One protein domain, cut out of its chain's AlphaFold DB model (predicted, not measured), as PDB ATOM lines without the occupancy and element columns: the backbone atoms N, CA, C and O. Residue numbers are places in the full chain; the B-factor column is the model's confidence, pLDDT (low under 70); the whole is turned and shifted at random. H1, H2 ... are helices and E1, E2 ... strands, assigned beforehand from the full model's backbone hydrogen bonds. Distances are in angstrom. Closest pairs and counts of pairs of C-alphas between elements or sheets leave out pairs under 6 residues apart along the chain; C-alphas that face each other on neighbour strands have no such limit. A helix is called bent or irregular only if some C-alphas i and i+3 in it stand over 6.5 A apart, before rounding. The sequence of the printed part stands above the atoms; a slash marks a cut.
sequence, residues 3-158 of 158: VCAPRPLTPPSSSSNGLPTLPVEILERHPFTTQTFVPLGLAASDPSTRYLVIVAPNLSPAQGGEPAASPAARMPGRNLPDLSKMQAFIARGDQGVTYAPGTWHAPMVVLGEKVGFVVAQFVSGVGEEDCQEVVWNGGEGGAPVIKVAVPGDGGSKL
ATOM      1  N   VAL A   3     130.762 210.175  74.424       94.38
ATOM      2  CA  VAL A   3     131.694 211.148  73.842       94.38
ATOM      3  C   VAL A   3     132.135 212.107  74.933       94.38
ATOM      4  O   VAL A   3     131.299 212.720  75.591       94.38
ATOM      5  N   CYS A   4     133.445 212.244  75.105       95.06
ATOM      6  CA  CYS A   4     134.047 213.081  76.131       95.06
ATOM      7  C   CYS A   4     134.791 214.249  75.484       95.06
ATOM      8  O   CYS A   4     135.661 214.050  74.632       95.06
ATOM      9  N   ALA A   5     134.435 215.466  75.888       94.31
ATOM     10  CA  ALA A   5     135.203 216.654  75.553       94.31
ATOM     11  C   ALA A   5     136.371 216.830  76.546       94.31
ATOM     12  O   ALA A   5     136.252 216.424  77.705       94.31
ATOM     13  N   PRO A   6     137.478 217.458  76.120       92.12
ATOM     14  CA  PRO A   6     138.598 217.754  77.003       92.12
ATOM     15  C   PRO A   6     138.176 218.648  78.170       92.12
ATOM     16  O   PRO A   6     137.344 219.543  77.998       92.12
ATOM     17  N   ARG A   7     138.766 218.436  79.350       88.06
ATOM     18  CA  ARG A   7     138.548 219.311  80.513       88.06
ATOM     19  C   ARG A   7     139.759 220.210  80.769       88.06
ATOM     20  O   ARG A   7     140.891 219.742  80.635       88.06
ATOM     21  N   PRO A   8     139.546 221.482  81.153       85.94
ATOM     22  CA  PRO A   8     140.643 222.391  81.450       85.94
ATOM     23  C   PRO A   8     141.379 221.951  82.718       85.94
ATOM     24  O   PRO A   8     140.766 221.646  83.743       85.94
ATOM     25  N   LEU A   9     142.708 221.950  82.648       90.56
ATOM     26  CA  LEU A   9     143.562 221.721  83.806       90.56
ATOM     27  C   LEU A   9     143.858 223.041  84.512       90.56
ATOM     28  O   LEU A   9     144.058 224.076  83.876       90.56
ATOM     29  N   THR A  10     143.944 222.987  85.837       91.31
ATOM     30  CA  THR A  10     144.534 224.079  86.608       91.31
ATOM     31  C   THR A  10     146.050 224.062  86.387       91.31
ATOM     32  O   THR A  10     146.654 222.987  86.493       91.31
ATOM     33  N   PRO A  11     146.676 225.215  86.085       88.75
ATOM     34  CA  PRO A  11     148.113 225.291  85.863       88.75
ATOM     35  C   PRO A  11     148.940 224.785  87.056       88.75
ATOM     36  O   PRO A  11     148.471 224.835  88.196       88.75
ATOM     37  N   PRO A  12     150.188 224.347  86.810       89.06
ATOM     38  CA  PRO A  12     151.141 224.003  87.855       89.06
ATOM     39  C   PRO A  12     151.291 225.072  88.936       89.06
ATOM     40  O   PRO A  12     151.332 226.268  88.650       89.06
ATOM     41  N   SER A  13     151.451 224.628  90.179       86.06
ATOM     42  CA  SER A  13     151.694 225.503  91.322       86.06
ATOM     43  C   SER A  13     152.680 224.864  92.298       86.06
ATOM     44  O   SER A  13     152.915 223.653  92.265       86.06
ATOM     45  N   SER A  14     153.249 225.665  93.200       82.75
ATOM     46  CA  SER A  14     154.160 225.155  94.233       82.75
ATOM     47  C   SER A  14     153.485 224.127  95.146       82.75
ATOM     48  O   SER A  14     154.143 223.201  95.603       82.75
ATOM     49  N   SER A  15     152.172 224.245  95.382       81.00
ATOM     50  CA  SER A  15     151.409 223.288  96.193       81.00
ATOM     51  C   SER A  15     151.109 221.970  95.475       81.00
ATOM     52  O   SER A  15     150.760 220.998  96.134       81.00
ATOM     53  N   SER A  16     151.261 221.918  94.148       78.81
ATOM     54  CA  SER A  16     151.104 220.704  93.338       78.81
ATOM     55  C   SER A  16     152.442 220.134  92.858       78.81
ATOM     56  O   SER A  16     152.475 219.380  91.888       78.81
ATOM     57  N   ASN A  17     153.555 220.510  93.503       84.06
ATOM     58  CA  ASN A  17     154.915 220.104  93.123       84.06
ATOM     59  C   ASN A  17     155.235 220.363  91.638       84.06
ATOM     60  O   ASN A  17     155.953 219.593  91.004       84.06
ATOM     61  N   GLY A  18     154.680 221.434  91.061       84.75
ATOM     62  CA  GLY A  18     154.900 221.779  89.656       84.75
ATOM     63  C   GLY A  18     154.122 220.923  88.647       84.75
ATOM     64  O   GLY A  18     154.365 221.050  87.448       84.75
ATOM     65  N   LEU A  19     153.166 220.101  89.089       87.19
ATOM     66  CA  LEU A  19     152.257 219.369  88.203       87.19
ATOM     67  C   LEU A  19     150.942 220.132  87.992       87.19
ATOM     68  O   LEU A  19     150.446 220.760  88.935       87.19
ATOM     69  N   PRO A  20     150.339 220.078  86.790       90.50
ATOM     70  CA  PRO A  20     148.982 220.567  86.596       90.50
ATOM     71  C   PRO A  20     147.993 219.699  87.381       90.50
ATOM     72  O   PRO A  20     148.235 218.513  87.613       90.50
ATOM     73  N   THR A  21     146.864 220.277  87.790       92.00
ATOM     74  CA  THR A  21     145.847 219.550  88.564       92.00
ATOM     75  C   THR A  21     144.482 219.608  87.903       92.00
ATOM     76  O   THR A  21     144.085 220.651  87.383       92.00
ATOM     77  N   LEU A  22     143.727 218.519  87.989       91.44
ATOM     78  CA  LEU A  22     142.322 218.480  87.612       91.44
ATOM     79  C   LEU A  22     141.443 218.621  88.867       91.44
ATOM     80  O   LEU A  22     141.636 217.859  89.820       91.44
ATOM     81  N   PRO A  23     140.473 219.549  88.887       90.62
ATOM     82  CA  PRO A  23     139.440 219.554  89.910       90.62
ATOM     83  C   PRO A  23     138.480 218.374  89.713       90.62
ATOM     84  O   PRO A  23     137.913 218.195  88.634       90.62
ATOM     85  N   VAL A  24     138.308 217.568  90.757       90.56
ATOM     86  CA  VAL A  24     137.362 216.449  90.795       90.56
ATOM     87  C   VAL A  24     136.312 216.743  91.857       90.56
ATOM     88  O   VAL A  24     136.627 216.937  93.027       90.56
ATOM     89  N   GLU A  25     135.057 216.787  91.431       90.50
ATOM     90  CA  GLU A  25     133.912 217.127  92.287       90.50
ATOM     91  C   GLU A  25     132.985 215.935  92.499       90.50
ATOM     92  O   GLU A  25     132.115 215.981  93.355       90.50
ATOM     93  N   ILE A  26     133.172 214.856  91.742       92.69
ATOM     94  CA  ILE A  26     132.325 213.672  91.795       92.69
ATOM     95  C   ILE A  26     133.173 212.416  91.620       92.69
ATOM     96  O   ILE A  26     134.081 212.375  90.783       92.69
ATOM     97  N   LEU A  27     132.858 211.395  92.410       95.88
ATOM     98  CA  LEU A  27     133.248 210.016  92.154       95.88
ATOM     99  C   LEU A  27     131.980 209.177  92.086       95.88
ATOM    100  O   LEU A  27     131.074 209.340  92.901       95.88
ATOM    101  N   GLU A  28     131.947 208.260  91.134       97.00
ATOM    102  CA  GLU A  28     130.874 207.296  90.943       97.00
ATOM    103  C   GLU A  28     131.417 205.872  91.083       97.00
ATOM    104  O   GLU A  28     132.629 205.637  91.012       97.00
ATOM    105  N   ARG A  29     130.528 204.913  91.325       96.94
ATOM    106  CA  ARG A  29     130.844 203.488  91.269       96.94
ATOM    107  C   ARG A  29     129.657 202.677  90.774       96.94
ATOM    108  O   ARG A  29     128.501 203.029  91.000       96.94
ATOM    109  N   HIS A  30     129.973 201.504  90.241       96.50
ATOM    110  CA  HIS A  30     129.007 200.502  89.795       96.50
ATOM    111  C   HIS A  30     129.142 199.242  90.665       96.50
ATOM    112  O   HIS A  30     130.025 198.417  90.420       96.50
ATOM    113  N   PRO A  31     128.351 199.085  91.740       94.62
ATOM    114  CA  PRO A  31     128.611 198.086  92.784       94.62
ATOM    115  C   PRO A  31     128.488 196.625  92.326       94.62
ATOM    116  O   PRO A  31     129.115 195.749  92.928       94.62
ATOM    117  N   PHE A  32     127.719 196.350  91.268       94.50
ATOM    118  CA  PHE A  32     127.394 194.983  90.835       94.50
ATOM    119  C   PHE A  32     127.866 194.631  89.422       94.50
ATOM    120  O   PHE A  32     127.595 193.532  88.941       94.50
ATOM    121  N   THR A  33     128.586 195.525  88.744       96.12
ATOM    122  CA  THR A  33     129.082 195.271  87.389       96.12
ATOM    123  C   THR A  33     130.447 195.892  87.156       96.12
ATOM    124  O   THR A  33     130.844 196.842  87.825       96.12
ATOM    125  N   THR A  34     131.180 195.344  86.195       97.88
ATOM    126  CA  THR A  34     132.343 196.021  85.628       97.88
ATOM    127  C   THR A  34     131.881 197.087  84.646       97.88
ATOM    128  O   THR A  34     130.933 196.855  83.895       97.88
ATOM    129  N   GLN A  35     132.617 198.187  84.546       98.31
ATOM    130  CA  GLN A  35     132.415 199.177  83.492       98.31
ATOM    131  C   GLN A  35     133.694 199.294  82.667       98.31
ATOM    132  O   GLN A  35     134.771 199.532  83.210       98.31
ATOM    133  N   THR A  36     133.583 199.084  81.357       98.44
ATOM    134  CA  THR A  36     134.716 199.141  80.429       98.44
ATOM    135  C   THR A  36     134.574 200.308  79.470       98.44
ATOM    136  O   THR A  36     133.533 200.446  78.832       98.44
ATOM    137  N   PHE A  37     135.646 201.085  79.313       98.12
ATOM    138  CA  PHE A  37     135.802 202.116  78.292       98.12
ATOM    139  C   PHE A  37     136.897 201.716  77.309       98.12
ATOM    140  O   PHE A  37     138.029 201.435  77.708       98.12
ATOM    141  N   VAL A  38     136.571 201.732  76.017       97.12
ATOM    142  CA  VAL A  38     137.539 201.544  74.930       97.12
ATOM    143  C   VAL A  38     137.505 202.782  74.033       97.12
ATOM    144  O   VAL A  38     136.445 203.066  73.462       97.12
ATOM    145  N   PRO A  39     138.609 203.547  73.923       96.06
ATOM    146  CA  PRO A  39     138.666 204.723  73.063       96.06
ATOM    147  C   PRO A  39     138.536 204.332  71.587       96.06
ATOM    148  O   PRO A  39     138.993 203.275  71.151       96.06
ATOM    149  N   LEU A  40     137.910 205.205  70.804       94.69
ATOM    150  CA  LEU A  40     137.733 205.057  69.365       94.69
ATOM    151  C   LEU A  40     138.522 206.129  68.618       94.69
ATOM    152  O   LEU A  40     138.528 207.293  69.013       94.69
ATOM    153  N   GLY A  41     139.119 205.741  67.490       89.62
ATOM    154  CA  GLY A  41     139.728 206.681  66.547       89.62
ATOM    155  C   GLY A  41     141.055 207.295  67.002       89.62
ATOM    156  O   GLY A  41     141.484 208.274  66.403       89.62
ATOM    157  N   LEU A  42     141.706 206.731  68.023       88.31
ATOM    158  CA  LEU A  42     143.022 207.166  68.482       88.31
ATOM    159  C   LEU A  42     144.096 206.146  68.101       88.31
ATOM    160  O   LEU A  42     143.933 204.945  68.311       88.31
ATOM    161  N   ALA A  43     145.211 206.627  67.557       83.50
ATOM    162  CA  ALA A  43     146.370 205.790  67.277       83.50
ATOM    163  C   ALA A  43     147.228 205.620  68.540       83.50
ATOM    164  O   ALA A  43     147.448 206.576  69.279       83.50
ATOM    165  N   ALA A  44     147.800 204.427  68.734       76.50
ATOM    166  CA  ALA A  44     148.740 204.145  69.827       76.50
ATOM    167  C   ALA A  44     149.912 205.144  69.887       76.50
ATOM    168  O   ALA A  44     150.405 205.491  70.960       76.50
ATOM    169  N   SER A  45     150.359 205.595  68.714       81.94
ATOM    170  CA  SER A  45     151.512 206.471  68.535       81.94
ATOM    171  C   SER A  45     151.202 207.958  68.675       81.94
ATOM    172  O   SER A  45     152.144 208.740  68.694       81.94
ATOM    173  N   ASP A  46     149.932 208.370  68.717       84.69
ATOM    174  CA  ASP A  46     149.566 209.785  68.824       84.69
ATOM    175  C   ASP A  46     149.742 210.245  70.274       84.69
ATOM    176  O   ASP A  46     148.994 209.770  71.121       84.69
ATOM    177  N   PRO A  47     150.699 211.131  70.607       84.00
ATOM    178  CA  PRO A  47     150.901 211.602  71.972       84.00
ATOM    179  C   PRO A  47     149.949 212.733  72.380       84.00
ATOM    180  O   PRO A  47     149.879 213.054  73.564       84.00
ATOM    181  N   SER A  48     149.249 213.351  71.424       87.81
ATOM    182  CA  SER A  48     148.492 214.587  71.640       87.81
ATOM    183  C   SER A  48     147.206 214.369  72.429       87.81
ATOM    184  O   SER A  48     146.789 215.254  73.174       87.81
ATOM    185  N   THR A  49     146.608 213.182  72.289       90.81
ATOM    186  CA  THR A  49     145.359 212.830  72.957       90.81
ATOM    187  C   THR A  49     145.556 211.647  73.900       90.81
ATOM    188  O   THR A  49     146.118 210.599  73.564       90.81
ATOM    189  N   ARG A  50     145.112 211.846  75.138       92.19
ATOM    190  CA  ARG A  50     145.184 210.910  76.262       92.19
ATOM    191  C   ARG A  50     143.903 211.021  77.070       92.19
ATOM    192  O   ARG A  50     143.123 211.952  76.895       92.19
ATOM    193  N   TYR A  51     143.699 210.109  78.006       93.62
ATOM    194  CA  TYR A  51     142.625 210.260  78.976       93.62
ATOM    195  C   TYR A  51     143.091 209.860  80.373       93.62
ATOM    196  O   TYR A  51     144.004 209.048  80.534       93.62
ATOM    197  N   LEU A  52     142.504 210.498  81.384       94.88
ATOM    198  CA  LEU A  52     142.811 210.224  82.780       94.88
ATOM    199  C   LEU A  52     141.864 209.174  83.336       94.88
ATOM    200  O   LEU A  52     140.647 209.238  83.161       94.88
ATOM    201  N   VAL A  53     142.458 208.256  84.081       96.62
ATOM    202  CA  VAL A  53     141.779 207.266  84.904       96.62
ATOM    203  C   VAL A  53     142.035 207.663  86.345       96.62
ATOM    204  O   VAL A  53     143.161 207.556  86.825       96.62
ATOM    205  N   ILE A  54     141.003 208.148  87.024       96.56
ATOM    206  CA  ILE A  54     141.083 208.546  88.430       96.56
ATOM    207  C   ILE A  54     140.247 207.555  89.218       96.56
ATOM    208  O   ILE A  54     139.070 207.380  88.909       96.56
ATOM    209  N   VAL A  55     140.861 206.894  90.195       97.12
ATOM    210  CA  VAL A  55     140.228 205.846  91.002       97.12
ATOM    211  C   VAL A  55     140.523 206.042  92.475       97.12
ATOM    212  O   VAL A  55     141.606 206.493  92.843       97.12
ATOM    213  N   ALA A  56     139.585 205.634  93.318       95.94
ATOM    214  CA  ALA A  56     139.789 205.508  94.750       95.94
ATOM    215  C   ALA A  56     139.315 204.125  95.219       95.94
ATOM    216  O   ALA A  56     138.280 203.629  94.762       95.94
ATOM    217  N   PRO A  57     140.041 203.472  96.140       93.50
ATOM    218  CA  PRO A  57     139.501 202.307  96.816       93.50
ATOM    219  C   PRO A  57     138.383 202.733  97.776       93.50
ATOM    220  O   PRO A  57     138.245 203.902  98.127       93.50
ATOM    221  N   ASN A  58     137.597 201.767  98.234       93.25
ATOM    222  CA  ASN A  58     136.699 201.981  99.365       93.25
ATOM    223  C   ASN A  58     137.498 202.211 100.662       93.25
ATOM    224  O   ASN A  58     138.621 201.708 100.797       93.25
ATOM    225  N   LEU A  59     136.902 202.910 101.632       92.06
ATOM    226  CA  LEU A  59     137.434 202.988 102.995       92.06
ATOM    227  C   LEU A  59     137.715 201.591 103.553       92.06
ATOM    228  O   LEU A  59     136.937 200.650 103.385       92.06
ATOM    229  N   SER A  60     138.851 201.446 104.231       88.31
ATOM    230  CA  SER A  60     139.177 200.179 104.884       88.31
ATOM    231  C   SER A  60     138.301 199.957 106.125       88.31
ATOM    232  O   SER A  60     137.852 200.934 106.732       88.31
ATOM    233  N   PRO A  61     138.129 198.705 106.590       87.19
ATOM    234  CA  PRO A  61     137.457 198.434 107.862       87.19
ATOM    235  C   PRO A  61     138.045 199.196 109.055       87.19
ATOM    236  O   PRO A  61     137.313 199.656 109.925       87.19
ATOM    237  N   ALA A  62     139.363 199.422 109.061       87.19
ATOM    238  CA  ALA A  62     140.036 200.212 110.093       87.19
ATOM    239  C   ALA A  62     139.640 201.702 110.084       87.19
ATOM    240  O   ALA A  62     139.794 202.385 111.090       87.19
ATOM    241  N   GLN A  63     139.127 202.205 108.959       85.00
ATOM    242  CA  GLN A  63     138.631 203.575 108.785       85.00
ATOM    243  C   GLN A  63     137.092 203.633 108.797       85.00
ATOM    244  O   GLN A  63     136.513 204.619 108.348       85.00
ATOM    245  N   GLY A  64     136.420 202.580 109.283       84.69
ATOM    246  CA  GLY A  64     134.957 202.506 109.350       84.69
ATOM    247  C   GLY A  64     134.272 202.124 108.034       84.69
ATOM    248  O   GLY A  64     133.059 202.279 107.914       84.69
ATOM    249  N   GLY A  65     135.033 201.649 107.044       87.00
ATOM    250  CA  GLY A  65     134.490 201.047 105.830       87.00
ATOM    251  C   GLY A  65     134.042 199.598 106.034       87.00
ATOM    252  O   GLY A  65     134.260 198.987 107.076       87.00
ATOM    253  N   GLU A  66     133.437 199.026 105.003       90.31
ATOM    254  CA  GLU A  66     132.983 197.633 105.005       90.31
ATOM    255  C   GLU A  66     133.898 196.782 104.111       90.31
ATOM    256  O   GLU A  66     134.371 197.266 103.073       90.31
ATOM    257  N   PRO A  67     134.137 195.497 104.438       86.81
ATOM    258  CA  PRO A  67     134.809 194.592 103.513       86.81
ATOM    259  C   PRO A  67     134.084 194.582 102.163       86.81
ATOM    260  O   PRO A  67     132.865 194.454 102.126       86.81
ATOM    261  N   ALA A  68     134.807 194.659 101.043       81.81
ATOM    262  CA  ALA A  68     134.189 194.730  99.710       81.81
ATOM    263  C   ALA A  68     133.270 193.529  99.382       81.81
ATOM    264  O   ALA A  68     132.346 193.640  98.579       81.81
ATOM    265  N   ALA A  69     133.503 192.378 100.024       82.75
ATOM    266  CA  ALA A  69     132.652 191.195  99.907       82.75
ATOM    267  C   ALA A  69     131.326 191.299 100.694       82.75
ATOM    268  O   ALA A  69     130.414 190.514 100.436       82.75
ATOM    269  N   SER A  70     131.202 192.242 101.634       88.94
ATOM    270  CA  SER A  70     129.994 192.462 102.436       88.94
ATOM    271  C   SER A  70     128.846 192.965 101.550       88.94
ATOM    272  O   SER A  70     129.037 193.934 100.814       88.94
ATOM    273  N   PRO A  71     127.631 192.389 101.632       88.19
ATOM    274  CA  PRO A  71     126.462 192.922 100.930       88.19
ATOM    275  C   PRO A  71     126.185 194.391 101.269       88.19
ATOM    276  O   PRO A  71     125.827 195.171 100.390       88.19
ATOM    277  N   ALA A  72     126.431 194.796 102.520       88.19
ATOM    278  CA  ALA A  72     126.244 196.175 102.965       88.19
ATOM    279  C   ALA A  72     127.171 197.161 102.237       88.19
ATOM    280  O   ALA A  72     126.781 198.304 102.012       88.19
ATOM    281  N   ALA A  73     128.362 196.721 101.812       87.38
ATOM    282  CA  ALA A  73     129.301 197.547 101.055       87.38
ATOM    283  C   ALA A  73     128.779 197.935  99.662       87.38
ATOM    284  O   ALA A  73     129.296 198.875  99.068       87.38
ATOM    285  N   ARG A  74     127.783 197.205  99.145       88.06
ATOM    286  CA  ARG A  74     127.197 197.413  97.815       88.06
ATOM    287  C   ARG A  74     125.960 198.314  97.843       88.06
ATOM    288  O   ARG A  74     125.458 198.690  96.791       88.06
ATOM    289  N   MET A  75     125.476 198.658  99.036       87.31
ATOM    290  CA  MET A  75     124.297 199.500  99.215       87.31
ATOM    291  C   MET A  75     124.630 200.988  99.013       87.31
ATOM    292  O   MET A  75     125.749 201.414  99.327       87.31
ATOM    293  N   PRO A  76     123.655 201.800  98.576       83.81
ATOM    294  CA  PRO A  76     123.813 203.247  98.472       83.81
ATOM    295  C   PRO A  76     124.257 203.902  99.774       83.81
ATOM    296  O   PRO A  76     123.838 203.509 100.867       83.81
ATOM    297  N   GLY A  77     125.124 204.911  99.661       81.50
ATOM    298  CA  GLY A  77     125.635 205.669 100.806       81.50
ATOM    299  C   GLY A  77     126.515 204.864 101.774       81.50
ATOM    300  O   GLY A  77     126.830 205.346 102.862       81.50
ATOM    301  N   ARG A  78     126.916 203.635 101.419       85.12
ATOM    302  CA  ARG A  78     127.829 202.800 102.215       85.12
ATOM    303  C   ARG A  78     129.199 202.714 101.565       85.12
ATOM    304  O   ARG A  78     129.315 202.768 100.351       85.12
ATOM    305  N   ASN A  79     130.238 202.519 102.372       90.12
ATOM    306  CA  ASN A  79     131.610 202.323 101.902       90.12
ATOM    307  C   ASN A  79     132.097 203.447 100.960       90.12
ATOM    308  O   ASN A  79     132.270 203.244  99.760       90.12
ATOM    309  N   LEU A  80     132.254 204.651 101.512       92.69
ATOM    310  CA  LEU A  80     132.714 205.840 100.787       92.69
ATOM    311  C   LEU A  80     134.133 205.652 100.206       92.69
ATOM    312  O   LEU A  80     134.877 204.788 100.686       92.69
ATOM    313  N   PRO A  81     134.530 206.448  99.195       94.19
ATOM    314  CA  PRO A  81     135.887 206.402  98.663       94.19
ATOM    315  C   PRO A  81     136.912 206.867  99.702       94.19
ATOM    316  O   PRO A  81     136.739 207.892 100.361       94.19
ATOM    317  N   ASP A  82     138.022 206.139  99.807       92.69
ATOM    318  CA  ASP A  82     139.198 206.553 100.567       92.69
ATOM    319  C   ASP A  82     140.017 207.545  99.735       92.69
ATOM    320  O   ASP A  82     140.908 207.167  98.967       92.69
ATOM    321  N   LEU A  83     139.708 208.834  99.892       91.56
ATOM    322  CA  LEU A  83     140.377 209.913  99.160       91.56
ATOM    323  C   LEU A  83     141.888 209.972  99.437       91.56
ATOM    324  O   LEU A  83     142.641 210.412  98.572       91.56
ATOM    325  N   SER A  84     142.352 209.478 100.594       90.12
ATOM    326  CA  SER A  84     143.786 209.432 100.926       90.12
ATOM    327  C   SER A  84     144.570 208.416 100.089       90.12
ATOM    328  O   SER A  84     145.797 208.461 100.040       90.12
ATOM    329  N   LYS A  85     143.866 207.493  99.426       91.69
ATOM    330  CA  LYS A  85     144.435 206.476  98.533       91.69
ATOM    331  C   LYS A  85     143.970 206.647  97.095       91.69
ATOM    332  O   LYS A  85     144.089 205.714  96.301       91.69
ATOM    333  N   MET A  86     143.420 207.809  96.760       93.31
ATOM    334  CA  MET A  86     143.019 208.102  95.397       93.31
ATOM    335  C   MET A  86     144.256 208.216  94.496       93.31
ATOM    336  O   MET A  86     145.301 208.734  94.889       93.31
ATOM    337  N   GLN A  87     144.146 207.696  93.279       92.94
ATOM    338  CA  GLN A  87     145.232 207.652  92.309       92.94
ATOM    339  C   GLN A  87     144.750 208.117  90.942       92.94
ATOM    340  O   GLN A  87     143.594 207.900  90.575       92.94
ATOM    341  N   ALA A  88     145.667 208.706  90.178       93.75
ATOM    342  CA  ALA A  88     145.448 209.060  88.787       93.75
ATOM    343  C   ALA A  88     146.458 208.359  87.879       93.75
ATOM    344  O   ALA A  88     147.648 208.256  88.188       93.75
ATOM    345  N   PHE A  89     145.971 207.916  86.727       94.19
ATOM    346  CA  PHE A  89     146.756 207.275  85.685       94.19
ATOM    347  C   PHE A  89     146.454 207.926  84.339       94.19
ATOM    348  O   PHE A  89     145.312 208.295  84.062       94.19
ATOM    349  N   ILE A  90     147.475 208.038  83.493       92.19
ATOM    350  CA  ILE A  90     147.329 208.429  82.090       92.19
ATOM    351  C   ILE A  90     147.175 207.157  81.264       92.19
ATOM    352  O   ILE A  90     148.044 206.284  81.303       92.19
ATOM    353  N   ALA A  91     146.093 207.075  80.498       92.75
ATOM    354  CA  ALA A  91     145.877 206.036  79.509       92.75
ATOM    355  C   ALA A  91     146.022 206.606  78.090       92.75
ATOM    356  O   ALA A  91     145.617 207.735  77.786       92.75
ATOM    357  N   ARG A  92     146.654 205.815  77.222       91.12
ATOM    358  CA  ARG A  92     146.848 206.112  75.802       91.12
ATOM    359  C   ARG A  92     145.654 205.665  74.964       91.12
ATOM    360  O   ARG A  92     144.831 204.873  75.410       91.12
ATOM    361  N   GLY A  93     145.604 206.125  73.715       90.69
ATOM    362  CA  GLY A  93     144.540 205.783  72.768       90.69
ATOM    363  C   GLY A  93     144.434 204.303  72.380       90.69
ATOM    364  O   GLY A  93     143.420 203.907  71.824       90.69
ATOM    365  N   ASP A  94     145.444 203.485  72.675       90.81
ATOM    366  CA  ASP A  94     145.473 202.035  72.431       90.81
ATOM    367  C   ASP A  94     145.164 201.192  73.674       90.81
ATOM    368  O   ASP A  94     145.294 199.969  73.651       90.81
ATOM    369  N   GLN A  95     144.781 201.832  74.776       94.62
ATOM    370  CA  GLN A  95     144.473 201.157  76.026       94.62
ATOM    371  C   GLN A  95     142.968 201.223  76.268       94.62
ATOM    372  O   GLN A  95     142.346 202.258  76.077       94.62
ATOM    373  N   GLY A  96     142.375 200.099  76.662       95.81
ATOM    374  CA  GLY A  96     141.046 200.063  77.261       95.81
ATOM    375  C   GLY A  96     141.175 200.028  78.779       95.81
ATOM    376  O   GLY A  96     142.182 199.557  79.310       95.81
ATOM    377  N   VAL A  97     140.164 200.520  79.487       97.62
ATOM    378  CA  VAL A  97     140.126 200.505  80.955       97.62
ATOM    379  C   VAL A  97     138.853 199.820  81.404       97.62
ATOM    380  O   VAL A  97     137.772 200.178  80.947       97.62
ATOM    381  N   THR A  98     138.988 198.862  82.317       98.38
ATOM    382  CA  THR A  98     137.867 198.184  82.966       98.38
ATOM    383  C   THR A  98     137.941 198.428  84.464       98.38
ATOM    384  O   THR A  98     138.892 198.001  85.121       98.38
ATOM    385  N   TYR A  99     136.925 199.086  85.012       97.88
ATOM    386  CA  TYR A  99     136.733 199.198  86.451       97.88
ATOM    387  C   TYR A  99     136.117 197.910  86.993       97.88
ATOM    388  O   TYR A  99     135.155 197.384  86.427       97.88
ATOM    389  N   ALA A 100     136.670 197.398  88.092       96.50
ATOM    390  CA  ALA A 100     136.080 196.276  88.812       96.50
ATOM    391  C   ALA A 100     134.810 196.726  89.564       96.50
ATOM    392  O   ALA A 100     134.730 197.903  89.943       96.50
ATOM    393  N   PRO A 101     133.856 195.817  89.847       94.75
ATOM    394  CA  PRO A 101     132.636 196.167  90.565       94.75
ATOM    395  C   PRO A 101     132.924 196.875  91.890       94.75
ATOM    396  O   PRO A 101     133.769 196.440  92.675       94.75
ATOM    397  N   GLY A 102     132.227 197.983  92.123       94.06
ATOM    398  CA  GLY A 102     132.335 198.794  93.335       94.06
ATOM    399  C   GLY A 102     133.618 199.621  93.465       94.06
ATOM    400  O   GLY A 102     133.856 200.179  94.537       94.06
ATOM    401  N   THR A 103     134.441 199.711  92.415       95.62
ATOM    402  CA  THR A 103     135.578 200.646  92.366       95.62
ATOM    403  C   THR A 103     135.048 202.064  92.208       95.62
ATOM    404  O   THR A 103     134.282 202.309  91.281       95.62
ATOM    405  N   TRP A 104     135.471 202.998  93.063       97.62
ATOM    406  CA  TRP A 104     135.164 204.409  92.845       97.62
ATOM    407  C   TRP A 104     136.059 204.976  91.750       97.62
ATOM    408  O   TRP A 104     137.278 204.783  91.783       97.62
ATOM    409  N   HIS A 105     135.473 205.702  90.808       97.75
ATOM    410  CA  HIS A 105     136.194 206.390  89.747       97.75
ATOM    411  C   HIS A 105     135.559 207.738  89.416       97.75
ATOM    412  O   HIS A 105     134.377 207.966  89.652       97.75
ATOM    413  N   ALA A 106     136.356 208.658  88.877       96.25
ATOM    414  CA  ALA A 106     135.803 209.884  88.312       96.25
ATOM    415  C   ALA A 106     135.172 209.580  86.940       96.25
ATOM    416  O   ALA A 106     135.666 208.694  86.229       96.25
ATOM    417  N   PRO A 107     134.154 210.345  86.506       94.94
ATOM    418  CA  PRO A 107     133.708 210.324  85.118       94.94
ATOM    419  C   PRO A 107     134.887 210.568  84.168       94.94
ATOM    420  O   PRO A 107     135.811 211.310  84.514       94.94
ATOM    421  N   MET A 108     134.850 209.996  82.960       94.94
ATOM    422  CA  MET A 108     135.946 210.088  81.984       94.94
ATOM    423  C   MET A 108     136.453 211.518  81.766       94.94
ATOM    424  O   MET A 108     135.681 212.471  81.633       94.94
ATOM    425  N   VAL A 109     137.776 211.675  81.721       94.69
ATOM    426  CA  VAL A 109     138.453 212.949  81.457       94.69
ATOM    427  C   VAL A 109     139.382 212.755  80.277       94.69
ATOM    428  O   VAL A 109     140.269 211.908  80.326       94.69
ATOM    429  N   VAL A 110     139.234 213.578  79.251       94.62
ATOM    430  CA  VAL A 110     140.143 213.579  78.108       94.62
ATOM    431  C   VAL A 110     141.102 214.762  78.195       94.62
ATOM    432  O   VAL A 110     140.734 215.846  78.650       94.62
ATOM    433  N   LEU A 111     142.339 214.527  77.765       91.81
ATOM    434  CA  LEU A 111     143.395 215.515  77.588       91.81
ATOM    435  C   LEU A 111     143.724 215.566  76.091       91.81
ATOM    436  O   LEU A 111     143.991 214.519  75.505       91.81
ATOM    437  N   GLY A 112     143.710 216.751  75.482       91.44
ATOM    438  CA  GLY A 112     143.910 216.907  74.036       91.44
ATOM    439  C   GLY A 112     142.595 217.164  73.312       91.44
ATOM    440  O   GLY A 112     141.911 218.125  73.646       91.44
ATOM    441  N   GLU A 113     142.246 216.321  72.340       92.06
ATOM    442  CA  GLU A 113     141.045 216.463  71.506       92.06
ATOM    443  C   GLU A 113     139.862 215.633  72.015       92.06
ATOM    444  O   GLU A 113     140.010 214.766  72.864       92.06
ATOM    445  N   LYS A 114     138.653 215.877  71.500       95.06
ATOM    446  CA  LYS A 114     137.445 215.107  71.856       95.06
ATOM    447  C   LYS A 114     137.582 213.626  71.468       95.06
ATOM    448  O   LYS A 114     137.950 213.319  70.340       95.06
ATOM    449  N   VAL A 115     137.161 212.718  72.355       95.56
ATOM    450  CA  VAL A 115     137.254 211.260  72.137       95.56
ATOM    451  C   VAL A 115     135.895 210.585  72.287       95.56
ATOM    452  O   VAL A 115     135.132 210.872  73.212       95.56
ATOM    453  N   GLY A 116     135.595 209.666  71.369       97.00
ATOM    454  CA  GLY A 116     134.483 208.728  71.494       97.00
ATOM    455  C   GLY A 116     134.928 207.438  72.178       97.00
ATOM    456  O   GLY A 116     136.020 206.946  71.917       97.00
ATOM    457  N   PHE A 117     134.068 206.863  73.010       97.69
ATOM    458  CA  PHE A 117     134.306 205.600  73.695       97.69
ATOM    459  C   PHE A 117     133.179 204.608  73.412       97.69
ATOM    460  O   PHE A 117     131.982 204.941  73.454       97.69
ATOM    461  N   VAL A 118     133.567 203.355  73.182       97.62
ATOM    462  CA  VAL A 118     132.679 202.222  73.445       97.62
ATOM    463  C   VAL A 118     132.627 202.043  74.952       97.62
ATOM    464  O   VAL A 118     133.668 202.004  75.605       97.62
ATOM    465  N   VAL A 119     131.412 201.942  75.487       97.56
ATOM    466  CA  VAL A 119     131.176 201.687  76.906       97.56
ATOM    467  C   VAL A 119     130.417 200.382  77.022       97.56
ATOM    468  O   VAL A 119     129.381 200.220  76.373       97.56
ATOM    469  N   ALA A 120     130.945 199.460  77.817       97.88
ATOM    470  CA  ALA A 120     130.299 198.196  78.126       97.88
ATOM    471  C   ALA A 120     130.098 198.090  79.638       97.88
ATOM    472  O   ALA A 120     131.063 198.114  80.402       97.88
ATOM    473  N   GLN A 121     128.840 197.978  80.046       97.00
ATOM    474  CA  GLN A 121     128.419 197.752  81.422       97.00
ATOM    475  C   GLN A 121     127.089 196.999  81.416       97.00
ATOM    476  O   GLN A 121     126.318 197.111  80.459       97.00
ATOM    477  N   PHE A 122     126.807 196.263  82.487       97.38
ATOM    478  CA  PHE A 122     125.454 195.771  82.729       97.38
ATOM    479  C   PHE A 122     124.624 196.856  83.425       97.38
ATOM    480  O   PHE A 122     125.139 197.561  84.285       97.38
ATOM    481  N   VAL A 123     123.353 196.983  83.052       95.81
ATOM    482  CA  VAL A 123     122.403 197.919  83.668       95.81
ATOM    483  C   VAL A 123     121.148 197.122  83.985       95.81
ATOM    484  O   VAL A 123     120.498 196.602  83.079       95.81
ATOM    485  N   SER A 124     120.852 196.982  85.271       95.31
ATOM    486  CA  SER A 124     119.678 196.275  85.782       95.31
ATOM    487  C   SER A 124     118.386 197.077  85.590       95.31
ATOM    488  O   SER A 124     117.306 196.494  85.510       95.31
ATOM    489  N   GLY A 125     118.496 198.407  85.502       95.50
ATOM    490  CA  GLY A 125     117.381 199.349  85.511       95.50
ATOM    491  C   GLY A 125     117.029 199.859  86.912       95.50
ATOM    492  O   GLY A 125     116.149 200.710  87.041       95.50
ATOM    493  N   VAL A 126     117.699 199.372  87.960       94.81
ATOM    494  CA  VAL A 126     117.546 199.852  89.335       94.81
ATOM    495  C   VAL A 126     118.641 200.881  89.603       94.81
ATOM    496  O   VAL A 126     119.794 200.521  89.814       94.81
ATOM    497  N   GLY A 127     118.281 202.169  89.608       92.56
ATOM    498  CA  GLY A 127     119.252 203.276  89.619       92.56
ATOM    499  C   GLY A 127     120.345 203.147  90.685       92.56
ATOM    500  O   GLY A 127     121.524 203.187  90.360       92.56
ATOM    501  N   GLU A 128     119.947 202.888  91.928       90.44
ATOM    502  CA  GLU A 128     120.838 202.736  93.089       90.44
ATOM    503  C   GLU A 128     121.752 201.492  93.054       90.44
ATOM    504  O   GLU A 128     122.764 201.427  93.761       90.44
ATOM    505  N   GLU A 129     121.397 200.479  92.262       92.00
ATOM    506  CA  GLU A 129     122.248 199.311  92.002       92.00
ATOM    507  C   GLU A 129     123.159 199.547  90.796       92.00
ATOM    508  O   GLU A 129     124.285 199.044  90.748       92.00
ATOM    509  N   ASP A 130     122.686 200.332  89.831       95.44
ATOM    510  CA  ASP A 130     123.405 200.609  88.599       95.44
ATOM    511  C   ASP A 130     124.502 201.645  88.806       95.44
ATOM    512  O   ASP A 130     125.583 201.461  88.260       95.44
ATOM    513  N   CYS A 131     124.275 202.704  89.584       96.31
ATOM    514  CA  CYS A 131     125.265 203.744  89.845       96.31
ATOM    515  C   CYS A 131     125.067 204.363  91.229       96.31
ATOM    516  O   CYS A 131     123.951 204.667  91.638       96.31
ATOM    517  N   GLN A 132     126.169 204.583  91.937       95.75
ATOM    518  CA  GLN A 132     126.195 205.339  93.185       95.75
ATOM    519  C   GLN A 132     127.243 206.431  93.066       95.75
ATOM    520  O   GLN A 132     128.358 206.160  92.625       95.75
ATOM    521  N   GLU A 133     126.911 207.640  93.506       94.62
ATOM    522  CA  GLU A 133     127.774 208.811  93.378       94.62
ATOM    523  C   GLU A 133     127.980 209.526  94.711       94.62
ATOM    524  O   GLU A 133     127.132 209.512  95.606       94.62
ATOM    525  N   VAL A 134     129.141 210.159  94.840       92.56
ATOM    526  CA  VAL A 134     129.438 211.111  95.905       92.56
ATOM    527  C   VAL A 134     129.900 212.392  95.245       92.56
ATOM    528  O   VAL A 134     130.861 212.386  94.477       92.56
ATOM    529  N   VAL A 135     129.207 213.483  95.560       90.62
ATOM    530  CA  VAL A 135     129.475 214.810  95.011       90.62
ATOM    531  C   VAL A 135     130.000 215.714  96.122       90.62
ATOM    532  O   VAL A 135     129.343 215.921  97.141       90.62
ATOM    533  N   TRP A 136     131.183 216.280  95.913       84.69
ATOM    534  CA  TRP A 136     131.783 217.329  96.727       84.69
ATOM    535  C   TRP A 136     131.689 218.646  95.973       84.69
ATOM    536  O   TRP A 136     132.682 219.185  95.481       84.69
ATOM    537  N   ASN A 137     130.478 219.184  95.903       66.56
ATOM    538  CA  ASN A 137     130.326 220.592  95.587       66.56
ATOM    539  C   ASN A 137     130.895 221.347  96.788       66.56
ATOM    540  O   ASN A 137     130.407 221.174  97.910       66.56
ATOM    541  N   GLY A 138     131.940 222.158  96.590       52.56
ATOM    542  CA  GLY A 138     132.228 223.206  97.564       52.56
ATOM    543  C   GLY A 138     130.907 223.938  97.796       52.56
ATOM    544  O   GLY A 138     130.266 224.324  96.819       52.56
ATOM    545  N   GLY A 139     130.421 224.015  99.042       49.88
ATOM    546  CA  GLY A 139     129.146 224.690  99.335       49.88
ATOM    547  C   GLY A 139     129.085 226.063  98.651       49.88
ATOM    548  O   GLY A 139     130.146 226.609  98.367       49.88
ATOM    549  N   GLU A 140     127.886 226.581  98.349       40.09
ATOM    550  CA  GLU A 140     127.637 227.798  97.540       40.09
ATOM    551  C   GLU A 140     128.874 228.706  97.332       40.09
ATOM    552  O   GLU A 140     129.234 229.509  98.192       40.09
ATOM    553  N   GLY A 141     129.546 228.553  96.182       49.09
ATOM    554  CA  GLY A 141     130.702 229.373  95.787       49.09
ATOM    555  C   GLY A 141     132.090 228.859  96.201       49.09
ATOM    556  O   GLY A 141     133.081 229.556  95.983       49.09
ATOM    557  N   GLY A 142     132.198 227.663  96.781       47.53
ATOM    558  CA  GLY A 142     133.465 227.050  97.183       47.53
ATOM    559  C   GLY A 142     134.234 226.407  96.025       47.53
ATOM    560  O   GLY A 142     133.653 225.789  95.138       47.53
ATOM    561  N   ALA A 143     135.564 226.522  96.052       52.75
ATOM    562  CA  ALA A 143     136.445 225.842  95.106       52.75
ATOM    563  C   ALA A 143     136.283 224.305  95.173       52.75
ATOM    564  O   ALA A 143     135.965 223.778  96.244       52.75
ATOM    565  N   PRO A 144     136.560 223.578  94.073       57.53
ATOM    566  CA  PRO A 144     136.559 222.117  94.057       57.53
ATOM    567  C   PRO A 144     137.430 221.556  95.182       57.53
ATOM    568  O   PRO A 144     138.584 221.962  95.360       57.53
ATOM    569  N   VAL A 145     136.855 220.623  95.944       69.31
ATOM    570  CA  VAL A 145     137.446 220.115  97.193       69.31
ATOM    571  C   VAL A 145     138.628 219.185  96.916       69.31
ATOM    572  O   VAL A 145     139.561 219.118  97.716       69.31
ATOM    573  N   ILE A 146     138.631 218.501  95.768       82.94
ATOM    574  CA  ILE A 146     139.638 217.496  95.438       82.94
ATOM    575  C   ILE A 146     140.417 217.938  94.199       82.94
ATOM    576  O   ILE A 146     139.869 218.080  93.106       82.94
ATOM    577  N   LYS A 147     141.722 218.156  94.371       86.69
ATOM    578  CA  LYS A 147     142.649 218.475  93.281       86.69
ATOM    579  C   LYS A 147     143.529 217.272  93.011       86.69
ATOM    580  O   LYS A 147     144.293 216.854  93.875       86.69
ATOM    581  N   VAL A 148     143.428 216.739  91.802       88.31
ATOM    582  CA  VAL A 148     144.178 215.557  91.391       88.31
ATOM    583  C   VAL A 148     145.351 215.986  90.533       88.31
ATOM    584  O   VAL A 148     145.144 216.550  89.460       88.31
ATOM    585  N   ALA A 149     146.574 215.741  90.999       89.12
ATOM    586  CA  ALA A 149     147.766 215.919  90.183       89.12
ATOM    587  C   ALA A 149     147.670 215.043  88.931       89.12
ATOM    588  O   ALA A 149     147.405 213.843  89.014       89.12
ATOM    589  N   VAL A 150     147.861 215.664  87.770       85.94
ATOM    590  CA  VAL A 150     147.906 214.975  86.487       85.94
ATOM    591  C   VAL A 150     149.323 214.432  86.315       85.94
ATOM    592  O   VAL A 150     150.264 215.229  86.239       85.94
ATOM    593  N   PRO A 151     149.503 213.102  86.284       80.06
ATOM    594  CA  PRO A 151     150.827 212.536  86.117       80.06
ATOM    595  C   PRO A 151     151.381 212.828  84.725       80.06
ATOM    596  O   PRO A 151     150.627 212.988  83.764       80.06
ATOM    597  N   GLY A 152     152.710 212.814  84.608       70.62
ATOM    598  CA  GLY A 152     153.357 212.564  83.318       70.62
ATOM    599  C   GLY A 152     153.113 211.124  82.840       70.62
ATOM    600  O   GLY A 152     152.285 210.391  83.391       70.62
ATOM    601  N   ASP A 153     153.862 210.669  81.838       61.53
ATOM    602  CA  ASP A 153     153.815 209.259  81.439       61.53
ATOM    603  C   ASP A 153     154.203 208.361  82.641       61.53
ATOM    604  O   ASP A 153     155.312 208.468  83.161       61.53
ATOM    605  N   GLY A 154     153.291 207.493  83.110       52.97
ATOM    606  CA  GLY A 154     153.577 206.502  84.170       52.97
ATOM    607  C   GLY A 154     152.774 206.571  85.482       52.97
ATOM    608  O   GLY A 154     152.983 205.715  86.338       52.97
ATOM    609  N   GLY A 155     151.814 207.493  85.640       48.47
ATOM    610  CA  GLY A 155     150.923 207.559  86.817       48.47
ATOM    611  C   GLY A 155     151.534 208.252  88.048       48.47
ATOM    612  O   GLY A 155     152.749 208.311  88.207       48.47
ATOM    613  N   SER A 156     150.693 208.808  88.928       49.22
ATOM    614  CA  SER A 156     151.126 209.481  90.166       49.22
ATOM    615  C   SER A 156     150.167 209.184  91.313       49.22
ATOM    616  O   SER A 156     148.947 209.154  91.136       49.22
ATOM    617  N   LYS A 157     150.724 208.966  92.506       47.34
ATOM    618  CA  LYS A 157     149.957 208.955  93.759       47.34
ATOM    619  C   LYS A 157     149.761 210.397  94.231       47.34
ATOM    620  O   LYS A 157     150.651 211.217  94.001       47.34
ATOM    621  N   LEU A 158     148.605 210.679  94.831       48.75
ATOM    622  CA  LEU A 158     148.347 211.932  95.544       48.75
ATOM    623  C   LEU A 158     149.036 211.939  96.907       48.75
ATOM    624  O   LEU A 158     149.204 210.835  97.478       48.75
TER     625      LEU A 158
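Overview. This is residues 3 to 158 of the 158 residues of an uncharacterized protein of Pseudogymnoascus sp. VKM F-4516 (FW-969) (UniProt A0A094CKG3). Little regular structure: a loop-rich body holds sheet E5-E4-E7, with E4 near its middle, sheet E6-E3-E8 to one side, a bent ribbon of E1 and E2 paired with E10 and E9, and tiny H1 and H2 toward one end. Of 156 printed residues, 55 are in two named helices and ten strands, mostly strand: E1 to E4, H1, E5 to E8, H2, E9, E10; each sheet is antiparallel. It is compact, radius of gyration of the C-alphas 16.0 A, spanning 43 by 36 by 30 A.

Arrangement. E4, residues 50 to 56, is antiparallel to E5, residues 87 to 92, with N 53 and O 89 within hydrogen-bond range at 2.9 A. H1, residues 71 to 74, and H2, residues 127 to 130, too short for O i to N i+4 pairs, are close but not clearly touching; their closest C-alphas, Arg 74 and Glu 129, are 7.9 A apart.

Along the chain. E4 runs 20.0 A from C-alpha 50 at (145.184, 210.910, 76.262). E10, residues 146 to 149, ends at C-alpha 149 at (147.766, 215.919, 90.183).

Size, cuts and confidence. The printed part has no cut. Links E4 to H1 and H1 to E5 are long. Residues 137 to 145 and 153 to 158 have pLDDT under 70.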